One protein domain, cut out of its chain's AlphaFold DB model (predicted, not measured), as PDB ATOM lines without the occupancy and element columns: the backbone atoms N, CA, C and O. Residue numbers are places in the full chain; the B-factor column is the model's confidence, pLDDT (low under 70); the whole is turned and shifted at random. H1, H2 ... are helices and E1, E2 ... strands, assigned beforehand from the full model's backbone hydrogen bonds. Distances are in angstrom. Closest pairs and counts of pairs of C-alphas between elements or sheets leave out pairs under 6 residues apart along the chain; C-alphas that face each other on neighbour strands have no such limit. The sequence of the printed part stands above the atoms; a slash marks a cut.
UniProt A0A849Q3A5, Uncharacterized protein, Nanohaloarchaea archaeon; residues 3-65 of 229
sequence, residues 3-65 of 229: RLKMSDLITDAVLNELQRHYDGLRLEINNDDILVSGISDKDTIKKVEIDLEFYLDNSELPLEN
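AT A GLANCE: This is residues 3 to 65 of the 229 residues of an uncharacterized protein of Nanohaloarchaea archaeon (UniProt A0A849Q3A5). A small sheet of three strands forms one side of this domain, and two helices, H1 and H2, lie side by side over from it, running opposite ways and only grazing it; a tail, residues 58 to 65, leads from the end of H2 back towards the side of H1. The printed part has 63 residues, with two named helices and three named strands that come along the chain in the order E1, H1, E2, E3, H2; the sheet runs E1, E3, E2, all antiparallel. The class is mixed, helices and strands, and the whole is compact, with a radius of gyration of the C-alphas of 10.9 A and spans of 30 by 26 by 16 A.

HOW THE PARTS SIT: Begin at E1, residues 3 to 5, an edge strand, antiparallel to the inner strand E3, residues 33 to 37; look for N 34 and O 4, 2.8 A apart. On its other side E3 forms a hairpin with E2, residues 26 to 30, where N 35 and O 28 are 2.8 A apart. H1, residues 12 to 21, only grazes the sheet; its closest C-alphas to E2 are those of Leu 15 and Leu 27, 6.3 A. E1, H1 and E2 make a split strand-helix-strand unit, two strands running the same way with E3 between them, and its crossover is right-handed. H2, residues 42 to 57, is only just on the sheet, with 5 pairs of C-alphas within 10 A, and only grazes it. H1 and H2 are close but not clearly touching, Leu 18 and Val 48 having the closest C-alphas at 7.3 A; they run opposite ways at a steep tilt of 38 degrees, only just steep. In H1 and H2 every O i to N i+4 pair is within hydrogen-bond range.

IN THESE COORDINATES: Find C-alpha 3 at (-4.013, -41.065, -56.300), where E1 begins its 6.6 A. H1 starts from C-alpha 12 at (4.426, -51.923, -47.556) and covers 14.5 A; E2 follows with 12.5 A and E3 with 12.7 A. H2, 22.6 A long, ends at C-alpha 57, (-7.576, -43.295, -37.762).

THE WHOLE: Look at Ser 40 and Glu 60 for the two C-alphas farthest apart, 29.9 A. The printed part has no cut and no long link between named elements. Its mean pLDDT is 89.5, and no printed residue is under 70.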
ATOM      1  N   ARG A   3      -5.049 -41.411 -57.277       70.00
ATOM      2  CA  ARG A   3      -4.013 -41.065 -56.300       70.00
ATOM      3  C   ARG A   3      -4.645 -40.921 -54.925       70.00
ATOM      4  O   ARG A   3      -5.626 -40.189 -54.798       70.00
ATOM      5  N   LEU A   4      -4.069 -41.584 -53.933       73.31
ATOM      6  CA  LEU A   4      -4.376 -41.378 -52.519       73.31
ATOM      7  C   LEU A   4      -3.161 -40.727 -51.856       73.31
ATOM      8  O   LEU A   4      -2.033 -41.008 -52.252       73.31
ATOM      9  N   LYS A   5      -3.376 -39.851 -50.873       73.94
ATOM     10  CA  LYS A   5      -2.261 -39.212 -50.163       73.94
ATOM     11  C   LYS A   5      -1.531 -40.233 -49.298       73.94
ATOM     12  O   LYS A   5      -2.173 -40.999 -48.582       73.94
ATOM     13  N   MET A   6      -0.205 -40.198 -49.334       74.06
ATOM     14  CA  MET A   6       0.626 -40.999 -48.452       74.06
ATOM     15  C   MET A   6       0.660 -40.401 -47.042       74.06
ATOM     16  O   MET A   6       0.609 -39.186 -46.846       74.06
ATOM     17  N   SER A   7       0.736 -41.291 -46.062       79.12
ATOM     18  CA  SER A   7       0.979 -41.005 -44.652       79.12
ATOM     19  C   SER A   7       2.109 -41.922 -44.200       79.12
ATOM     20  O   SER A   7       2.176 -43.058 -44.672       79.12
ATOM     21  N   ASP A   8       2.947 -41.474 -43.265       79.44
ATOM     22  CA  ASP A   8       4.047 -42.274 -42.698       79.44
ATOM     23  C   ASP A   8       3.559 -43.587 -42.053       79.44
ATOM     24  O   ASP A   8       4.334 -44.518 -41.843       79.44
ATOM     25  N   LEU A   9       2.257 -43.678 -41.756       82.50
ATOM     26  CA  LEU A   9       1.605 -44.872 -41.216       82.50
ATOM     27  C   LEU A   9       1.316 -45.946 -42.281       82.50
ATOM     28  O   LEU A   9       1.080 -47.105 -41.929       82.50
ATOM     29  N   ILE A  10       1.320 -45.594 -43.572       87.88
ATOM     30  CA  ILE A  10       1.049 -46.535 -44.664       87.88
ATOM     31  C   ILE A  10       2.360 -47.192 -45.085       87.88
ATOM     32  O   ILE A  10       3.168 -46.620 -45.812       87.88
ATOM     33  N   THR A  11       2.556 -48.421 -44.621       90.69
ATOM     34  CA  THR A  11       3.746 -49.228 -44.909       90.69
ATOM     35  C   THR A  11       3.489 -50.221 -46.042       90.69
ATOM     36  O   THR A  11       2.340 -50.531 -46.363       90.69
ATOM     37  N   ASP A  12       4.550 -50.822 -46.588       90.56
ATOM     38  CA  ASP A  12       4.426 -51.923 -47.556       90.56
ATOM     39  C   ASP A  12       3.575 -53.084 -47.017       90.56
ATOM     40  O   ASP A  12       2.889 -53.760 -47.781       90.56
ATOM     41  N   ALA A  13       3.580 -53.320 -45.701       92.94
ATOM     42  CA  ALA A  13       2.751 -54.351 -45.082       92.94
ATOM     43  C   ALA A  13       1.252 -54.050 -45.241       92.94
ATOM     44  O   ALA A  13       0.493 -54.946 -45.604       92.94
ATOM     45  N   VAL A  14       0.843 -52.789 -45.058       93.81
ATOM     46  CA  VAL A  14      -0.543 -52.333 -45.272       93.81
ATOM     47  C   VAL A  14      -0.944 -52.522 -46.736       93.81
ATOM     48  O   VAL A  14      -1.998 -53.086 -47.029       93.81
ATOM     49  N   LEU A  15      -0.081 -52.105 -47.669       92.94
ATOM     50  CA  LEU A  15      -0.351 -52.232 -49.104       92.94
ATOM     51  C   LEU A  15      -0.455 -53.697 -49.540       92.94
ATOM     52  O   LEU A  15      -1.350 -54.061 -50.302       92.94
ATOM     53  N   ASN A  16       0.441 -54.549 -49.043       93.69
ATOM     54  CA  ASN A  16       0.406 -55.984 -49.308       93.69
ATOM     55  C   ASN A  16      -0.870 -56.629 -48.766       93.69
ATOM     56  O   ASN A  16      -1.449 -57.476 -49.443       93.69
ATOM     57  N   GLU A  17      -1.330 -56.215 -47.587       95.06
ATOM     58  CA  GLU A  17      -2.545 -56.761 -46.991       95.06
ATOM     59  C   GLU A  17      -3.807 -56.380 -47.776       95.06
ATOM     60  O   GLU A  17      -4.658 -57.238 -48.018       95.06
ATOM     61  N   LEU A  18      -3.891 -55.144 -48.280       94.38
ATOM     62  CA  LEU A  18      -4.961 -54.730 -49.194       94.38
ATOM     63  C   LEU A  18      -4.920 -55.528 -50.504       94.38
ATOM     64  O   LEU A  18      -5.936 -56.064 -50.937       94.38
ATOM     65  N   GLN A  19      -3.748 -55.652 -51.130       94.81
ATOM     66  CA  GLN A  19      -3.610 -56.373 -52.404       94.81
ATOM     67  C   GLN A  19      -3.937 -57.870 -52.290       94.81
ATOM     68  O   GLN A  19      -4.344 -58.475 -53.277       94.81
ATOM     69  N   ARG A  20      -3.786 -58.474 -51.104       93.75
ATOM     70  CA  ARG A  20      -4.217 -59.858 -50.841       93.75
ATOM     71  C   ARG A  20      -5.733 -60.018 -50.788       93.75
ATOM     72  O   ARG A  20      -6.226 -61.089 -51.120       93.75
ATOM     73  N   HIS A  21      -6.445 -58.989 -50.336       93.19
ATOM     74  CA  HIS A  21      -7.897 -59.025 -50.165       93.19
ATOM     75  C   HIS A  21      -8.661 -58.565 -51.408       93.19
ATOM     76  O   HIS A  21      -9.792 -58.989 -51.628       93.19
ATOM     77  N   TYR A  22      -8.056 -57.691 -52.209       93.44
ATOM     78  CA  TYR A  22      -8.680 -57.121 -53.394       93.44
ATOM     79  C   TYR A  22      -8.072 -57.707 -54.663       93.44
ATOM     80  O   TYR A  22      -7.006 -57.286 -55.118       93.44
ATOM     81  N   ASP A  23      -8.784 -58.654 -55.268       91.56
ATOM     82  CA  ASP A  23      -8.349 -59.314 -56.495       91.56
ATOM     83  C   ASP A  23      -8.039 -58.308 -57.612       91.56
ATOM     84  O   ASP A  23      -8.862 -57.481 -58.011       91.56
ATOM     85  N   GLY A  24      -6.815 -58.390 -58.134       91.38
ATOM     86  CA  GLY A  24      -6.338 -57.523 -59.209       91.38
ATOM     87  C   GLY A  24      -5.945 -56.110 -58.774       91.38
ATOM     88  O   GLY A  24      -5.426 -55.371 -59.614       91.38
ATOM     89  N   LEU A  25      -6.123 -55.730 -57.503       93.88
ATOM     90  CA  LEU A  25      -5.639 -54.454 -56.980       93.88
ATOM     91  C   LEU A  25      -4.113 -54.396 -57.055       93.88
ATOM     92  O   LEU A  25      -3.412 -55.332 -56.676       93.88
ATOM     93  N   ARG A  26      -3.603 -53.258 -57.522       93.12
ATOM     94  CA  ARG A  26      -2.185 -52.917 -57.468       93.12
ATOM     95  C   ARG A  26      -2.017 -51.553 -56.828       93.12
ATOM     96  O   ARG A  26      -2.609 -50.578 -57.305       93.12
ATOM     97  N   LEU A  27      -1.217 -51.510 -55.771       90.69
ATOM     98  CA  LEU A  27      -0.868 -50.303 -55.035       90.69
ATOM     99  C   LEU A  27       0.639 -50.084 -55.136       90.69
ATOM    100  O   LEU A  27       1.422 -50.949 -54.755       90.69
ATOM    101  N   GLU A  28       1.038 -48.921 -55.641       87.31
ATOM    102  CA  GLU A  28       2.445 -48.535 -55.749       87.31
ATOM    103  C   GLU A  28       2.666 -47.182 -55.080       87.31
ATOM    104  O   GLU A  28       1.935 -46.226 -55.346       87.31
ATOM    105  N   ILE A  29       3.688 -47.085 -54.231       85.62
ATOM    106  CA  ILE A  29       4.121 -45.808 -53.665       85.62
ATOM    107  C   ILE A  29       4.896 -45.037 -54.737       85.62
ATOM    108  O   ILE A  29       5.872 -45.541 -55.298       85.62
ATOM    109  N   ASN A  30       4.481 -43.804 -55.015       84.25
ATOM    110  CA  ASN A  30       5.183 -42.892 -55.909       84.25
ATOM    111  C   ASN A  30       5.287 -41.503 -55.268       84.25
ATOM    112  O   ASN A  30       4.347 -40.709 -55.319       84.25
ATOM    113  N   ASN A  31       6.463 -41.201 -54.712       83.69
ATOM    114  CA  ASN A  31       6.696 -40.033 -53.859       83.69
ATOM    115  C   ASN A  31       5.720 -40.037 -52.667       83.69
ATOM    116  O   ASN A  31       5.688 -41.015 -51.931       83.69
ATOM    117  N   ASP A  32       4.912 -38.983 -52.518       82.81
ATOM    118  CA  ASP A  32       3.921 -38.817 -51.448       82.81
ATOM    119  C   ASP A  32       2.506 -39.275 -51.860       82.81
ATOM    120  O   ASP A  32       1.520 -38.938 -51.201       82.81
ATOM    121  N   ASP A  33       2.384 -40.016 -52.966       83.38
ATOM    122  CA  ASP A  33       1.117 -40.544 -53.475       83.38
ATOM    123  C   ASP A  33       1.134 -42.083 -53.506       83.38
ATOM    124  O   ASP A  33       2.120 -42.711 -53.893       83.38
ATOM    125  N   ILE A  34      -0.009 -42.696 -53.200       85.00
ATOM    126  CA  ILE A  34      -0.289 -44.106 -53.480       85.00
ATOM    127  C   ILE A  34      -1.047 -44.175 -54.800       85.00
ATOM    128  O   ILE A  34      -2.137 -43.609 -54.952       85.00
ATOM    129  N   LEU A  35      -0.463 -44.873 -55.767       87.12
ATOM    130  CA  LEU A  35      -1.048 -45.093 -57.078       87.12
ATOM    131  C   LEU A  35      -1.908 -46.348 -57.060       87.12
ATOM    132  O   LEU A  35      -1.414 -47.448 -56.827       87.12
ATOM    133  N   VAL A  36      -3.189 -46.174 -57.373       88.69
ATOM    134  CA  VAL A  36      -4.153 -47.272 -57.476       88.69
ATOM    135  C   VAL A  36      -4.328 -47.666 -58.943       88.69
ATOM    136  O   VAL A  36      -4.661 -46.828 -59.802       88.69
ATOM    137  N   SER A  37      -4.114 -48.949 -59.238       91.19
ATOM    138  CA  SER A  37      -4.318 -49.541 -60.563       91.19
ATOM    139  C   SER A  37      -4.830 -50.989 -60.483       91.19
ATOM    140  O   SER A  37      -5.034 -51.532 -59.400       91.19
ATOM    141  N   GLY A  38      -5.102 -51.602 -61.640       89.44
ATOM    142  CA  GLY A  38      -5.538 -53.002 -61.750       89.44
ATOM    143  C   GLY A  38      -7.027 -53.254 -61.473       89.44
ATOM    144  O   GLY A  38      -7.611 -54.144 -62.084       89.44
ATOM    145  N   ILE A  39      -7.671 -52.391 -60.687       89.50
ATOM    146  CA  ILE A  39      -9.129 -52.345 -60.518       89.50
ATOM    147  C   ILE A  39      -9.726 -51.089 -61.163       89.50
ATOM    148  O   ILE A  39      -9.097 -50.031 -61.225       89.50
ATOM    149  N   SER A  40     -10.951 -51.214 -61.673       86.56
ATOM    150  CA  SER A  40     -11.738 -50.092 -62.220       86.56
ATOM    151  C   SER A  40     -13.160 -50.023 -61.665       86.56
ATOM    152  O   SER A  40     -13.874 -49.054 -61.925       86.56
ATOM    153  N   ASP A  41     -13.555 -51.036 -60.889       91.75
ATOM    154  CA  ASP A  41     -14.833 -51.066 -60.200       91.75
ATOM    155  C   ASP A  41     -14.866 -50.002 -59.096       91.75
ATOM    156  O   ASP A  41     -13.997 -49.957 -58.221       91.75
ATOM    157  N   LYS A  42     -15.865 -49.119 -59.161       90.00
ATOM    158  CA  LYS A  42     -15.967 -47.966 -58.258       90.00
ATOM    159  C   LYS A  42     -16.251 -48.384 -56.823       90.00
ATOM    160  O   LYS A  42     -15.743 -47.741 -55.907       90.00
ATOM    161  N   ASP A  43     -17.030 -49.444 -56.631       91.44
ATOM    162  CA  ASP A  43     -17.392 -49.913 -55.297       91.44
ATOM    163  C   ASP A  43     -16.165 -50.499 -54.594       91.44
ATOM    164  O   ASP A  43     -15.887 -50.163 -53.445       91.44
ATOM    165  N   THR A  44     -15.363 -51.283 -55.314       91.88
ATOM    166  CA  THR A  44     -14.088 -51.819 -54.823       91.88
ATOM    167  C   THR A  44     -13.101 -50.706 -54.479       91.88
ATOM    168  O   THR A  44     -12.501 -50.738 -53.409       91.88
ATOM    169  N   ILE A  45     -12.966 -49.686 -55.334       91.25
ATOM    170  CA  ILE A  45     -12.117 -48.520 -55.039       91.25
ATOM    171  C   ILE A  45     -12.575 -47.831 -53.746       91.25
ATOM    172  O   ILE A  45     -11.751 -47.590 -52.867       91.25
ATOM    173  N   LYS A  46     -13.883 -47.578 -53.592       92.56
ATOM    174  CA  LYS A  46     -14.436 -46.955 -52.379       92.56
ATOM    175  C   LYS A  46     -14.169 -47.804 -51.132       92.56
ATOM    176  O   LYS A  46     -13.911 -47.260 -50.061       92.56
ATOM    177  N   LYS A  47     -14.217 -49.133 -51.251       94.75
ATOM    178  CA  LYS A  47     -13.848 -50.035 -50.154       94.75
ATOM    179  C   LYS A  47     -12.373 -49.858 -49.776       94.75
ATOM    180  O   LYS A  47     -12.088 -49.580 -48.616       94.75
ATOM    181  N   VAL A  48     -11.453 -49.904 -50.739       93.88
ATOM    182  CA  VAL A  48     -10.017 -49.676 -50.481       93.88
ATOM    183  C   VAL A  48      -9.773 -48.333 -49.783       93.88
ATOM    184  O   VAL A  48      -9.022 -48.280 -48.812       93.88
ATOM    185  N   GLU A  49     -10.437 -47.264 -50.231       92.81
ATOM    186  CA  GLU A  49     -10.347 -45.939 -49.603       92.81
ATOM    187  C   GLU A  49     -10.800 -45.961 -48.140       92.81
ATOM    188  O   GLU A  49     -10.074 -45.480 -47.276       92.81
ATOM    189  N   ILE A  50     -11.952 -46.575 -47.854       96.06
ATOM    190  CA  ILE A  50     -12.491 -46.675 -46.491       96.06
ATOM    191  C   ILE A  50     -11.618 -47.552 -45.586       96.06
ATOM    192  O   ILE A  50     -11.493 -47.252 -44.403       96.06
ATOM    193  N   ASP A  51     -11.006 -48.627 -46.099       96.19
ATOM    194  CA  ASP A  51     -10.079 -49.437 -45.292       96.19
ATOM    195  C   ASP A  51      -8.823 -48.654 -44.922       96.19
ATOM    196  O   ASP A  51      -8.383 -48.716 -43.774       96.19
ATOM    197  N   LEU A  52      -8.272 -47.895 -45.873       93.62
ATOM    198  CA  LEU A  52      -7.125 -47.028 -45.627       93.62
ATOM    199  C   LEU A  52      -7.470 -45.900 -44.653       93.62
ATOM    200  O   LEU A  52      -6.714 -45.676 -43.713       93.62
ATOM    201  N   GLU A  53      -8.599 -45.219 -44.846       94.00
ATOM    202  CA  GLU A  53      -9.066 -44.154 -43.951       94.00
ATOM    203  C   GLU A  53      -9.272 -44.684 -42.529       94.00
ATOM    204  O   GLU A  53      -8.691 -44.158 -41.581       94.00
ATOM    205  N   PHE A  54      -9.997 -45.796 -42.384       95.38
ATOM    206  CA  PHE A  54     -10.219 -46.424 -41.084       95.38
ATOM    207  C   PHE A  54      -8.904 -46.833 -40.409       95.38
ATOM    208  O   PHE A  54      -8.755 -46.646 -39.202       95.38
ATOM    209  N   TYR A  55      -7.946 -47.375 -41.167       94.25
ATOM    210  CA  TYR A  55      -6.633 -47.738 -40.638       94.25
ATOM    211  C   TYR A  55      -5.811 -46.522 -40.212       94.25
ATOM    212  O   TYR A  55      -5.163 -46.575 -39.174       94.25
ATOM    213  N   LEU A  56      -5.842 -45.421 -40.962       92.12
ATOM    214  CA  LEU A  56      -5.135 -44.197 -40.579       92.12
ATOM    215  C   LEU A  56      -5.649 -43.633 -39.251       92.12
ATOM    216  O   LEU A  56      -4.847 -43.187 -38.432       92.12
ATOM    217  N   ASP A  57      -6.958 -43.719 -39.020       91.12
ATOM    218  CA  ASP A  57      -7.576 -43.295 -37.762       91.12
ATOM    219  C   ASP A  57      -7.343 -44.296 -36.613       91.12
ATOM    220  O   ASP A  57      -7.486 -43.948 -35.439       91.12
ATOM    221  N   ASN A  58      -6.972 -45.541 -36.936       92.44
ATOM    222  CA  ASN A  58      -6.867 -46.657 -35.993       92.44
ATOM    223  C   ASN A  58      -5.621 -47.523 -36.253       92.44
ATOM    224  O   ASN A  58      -5.709 -48.751 -36.267       92.44
ATOM    225  N   SER A  59      -4.452 -46.903 -36.441       90.94
ATOM    226  CA  SER A  59      -3.234 -47.588 -36.919       90.94
ATOM    227  C   SER A  59      -2.644 -48.613 -35.946       90.94
ATOM    228  O   SER A  59      -1.767 -49.382 -36.318       90.94
ATOM    229  N   GLU A  60      -3.124 -48.624 -34.702       89.38
ATOM    230  CA  GLU A  60      -2.791 -49.625 -33.678       89.38
ATOM    231  C   GLU A  60      -3.534 -50.958 -33.898       89.38
ATOM    232  O   GLU A  60      -3.263 -51.950 -33.220       89.38
ATOM    233  N   LEU A  61      -4.510 -51.006 -34.816       88.38
ATOM    234  CA  LEU A  61      -5.238 -52.235 -35.111       88.38
ATOM    235  C   LEU A  61      -4.342 -53.266 -35.813       88.38
ATOM    236  O   LEU A  61      -3.606 -52.918 -36.738       88.38
ATOM    237  N   PRO A  62      -4.463 -54.559 -35.451       91.25
ATOM    238  CA  PRO A  62      -3.780 -55.630 -36.163       91.25
ATOM    239  C   PRO A  62      -4.110 -55.618 -37.659       91.25
ATOM    240  O   PRO A  62      -5.274 -55.467 -38.039       91.25
ATOM    241  N   LEU A  63      -3.099 -55.815 -38.508       92.31
ATOM    242  CA  LEU A  63      -3.264 -55.756 -39.964       92.31
ATOM    243  C   LEU A  63      -4.254 -56.799 -40.492       92.31
ATOM    244  O   LEU A  63      -4.950 -56.513 -41.461       92.31
ATOM    245  N   GLU A  64      -4.405 -57.956 -39.835       91.25
ATOM    246  CA  GLU A  64      -5.408 -58.951 -40.244       91.25
ATOM    247  C   GLU A  64      -6.856 -58.430 -40.175       91.25
ATOM    248  O   GLU A  64      -7.751 -58.997 -40.797       91.25
ATOM    249  N   ASN A  65      -7.090 -57.342 -39.435       93.44
ATOM    250  CA  ASN A  65      -8.394 -56.707 -39.302       93.44
ATOM    251  C   ASN A  65      -8.614 -55.578 -40.327       93.44
ATOM    252  O   ASN A  65      -9.720 -55.031 -40.424       93.44
TER     253      ASN A  65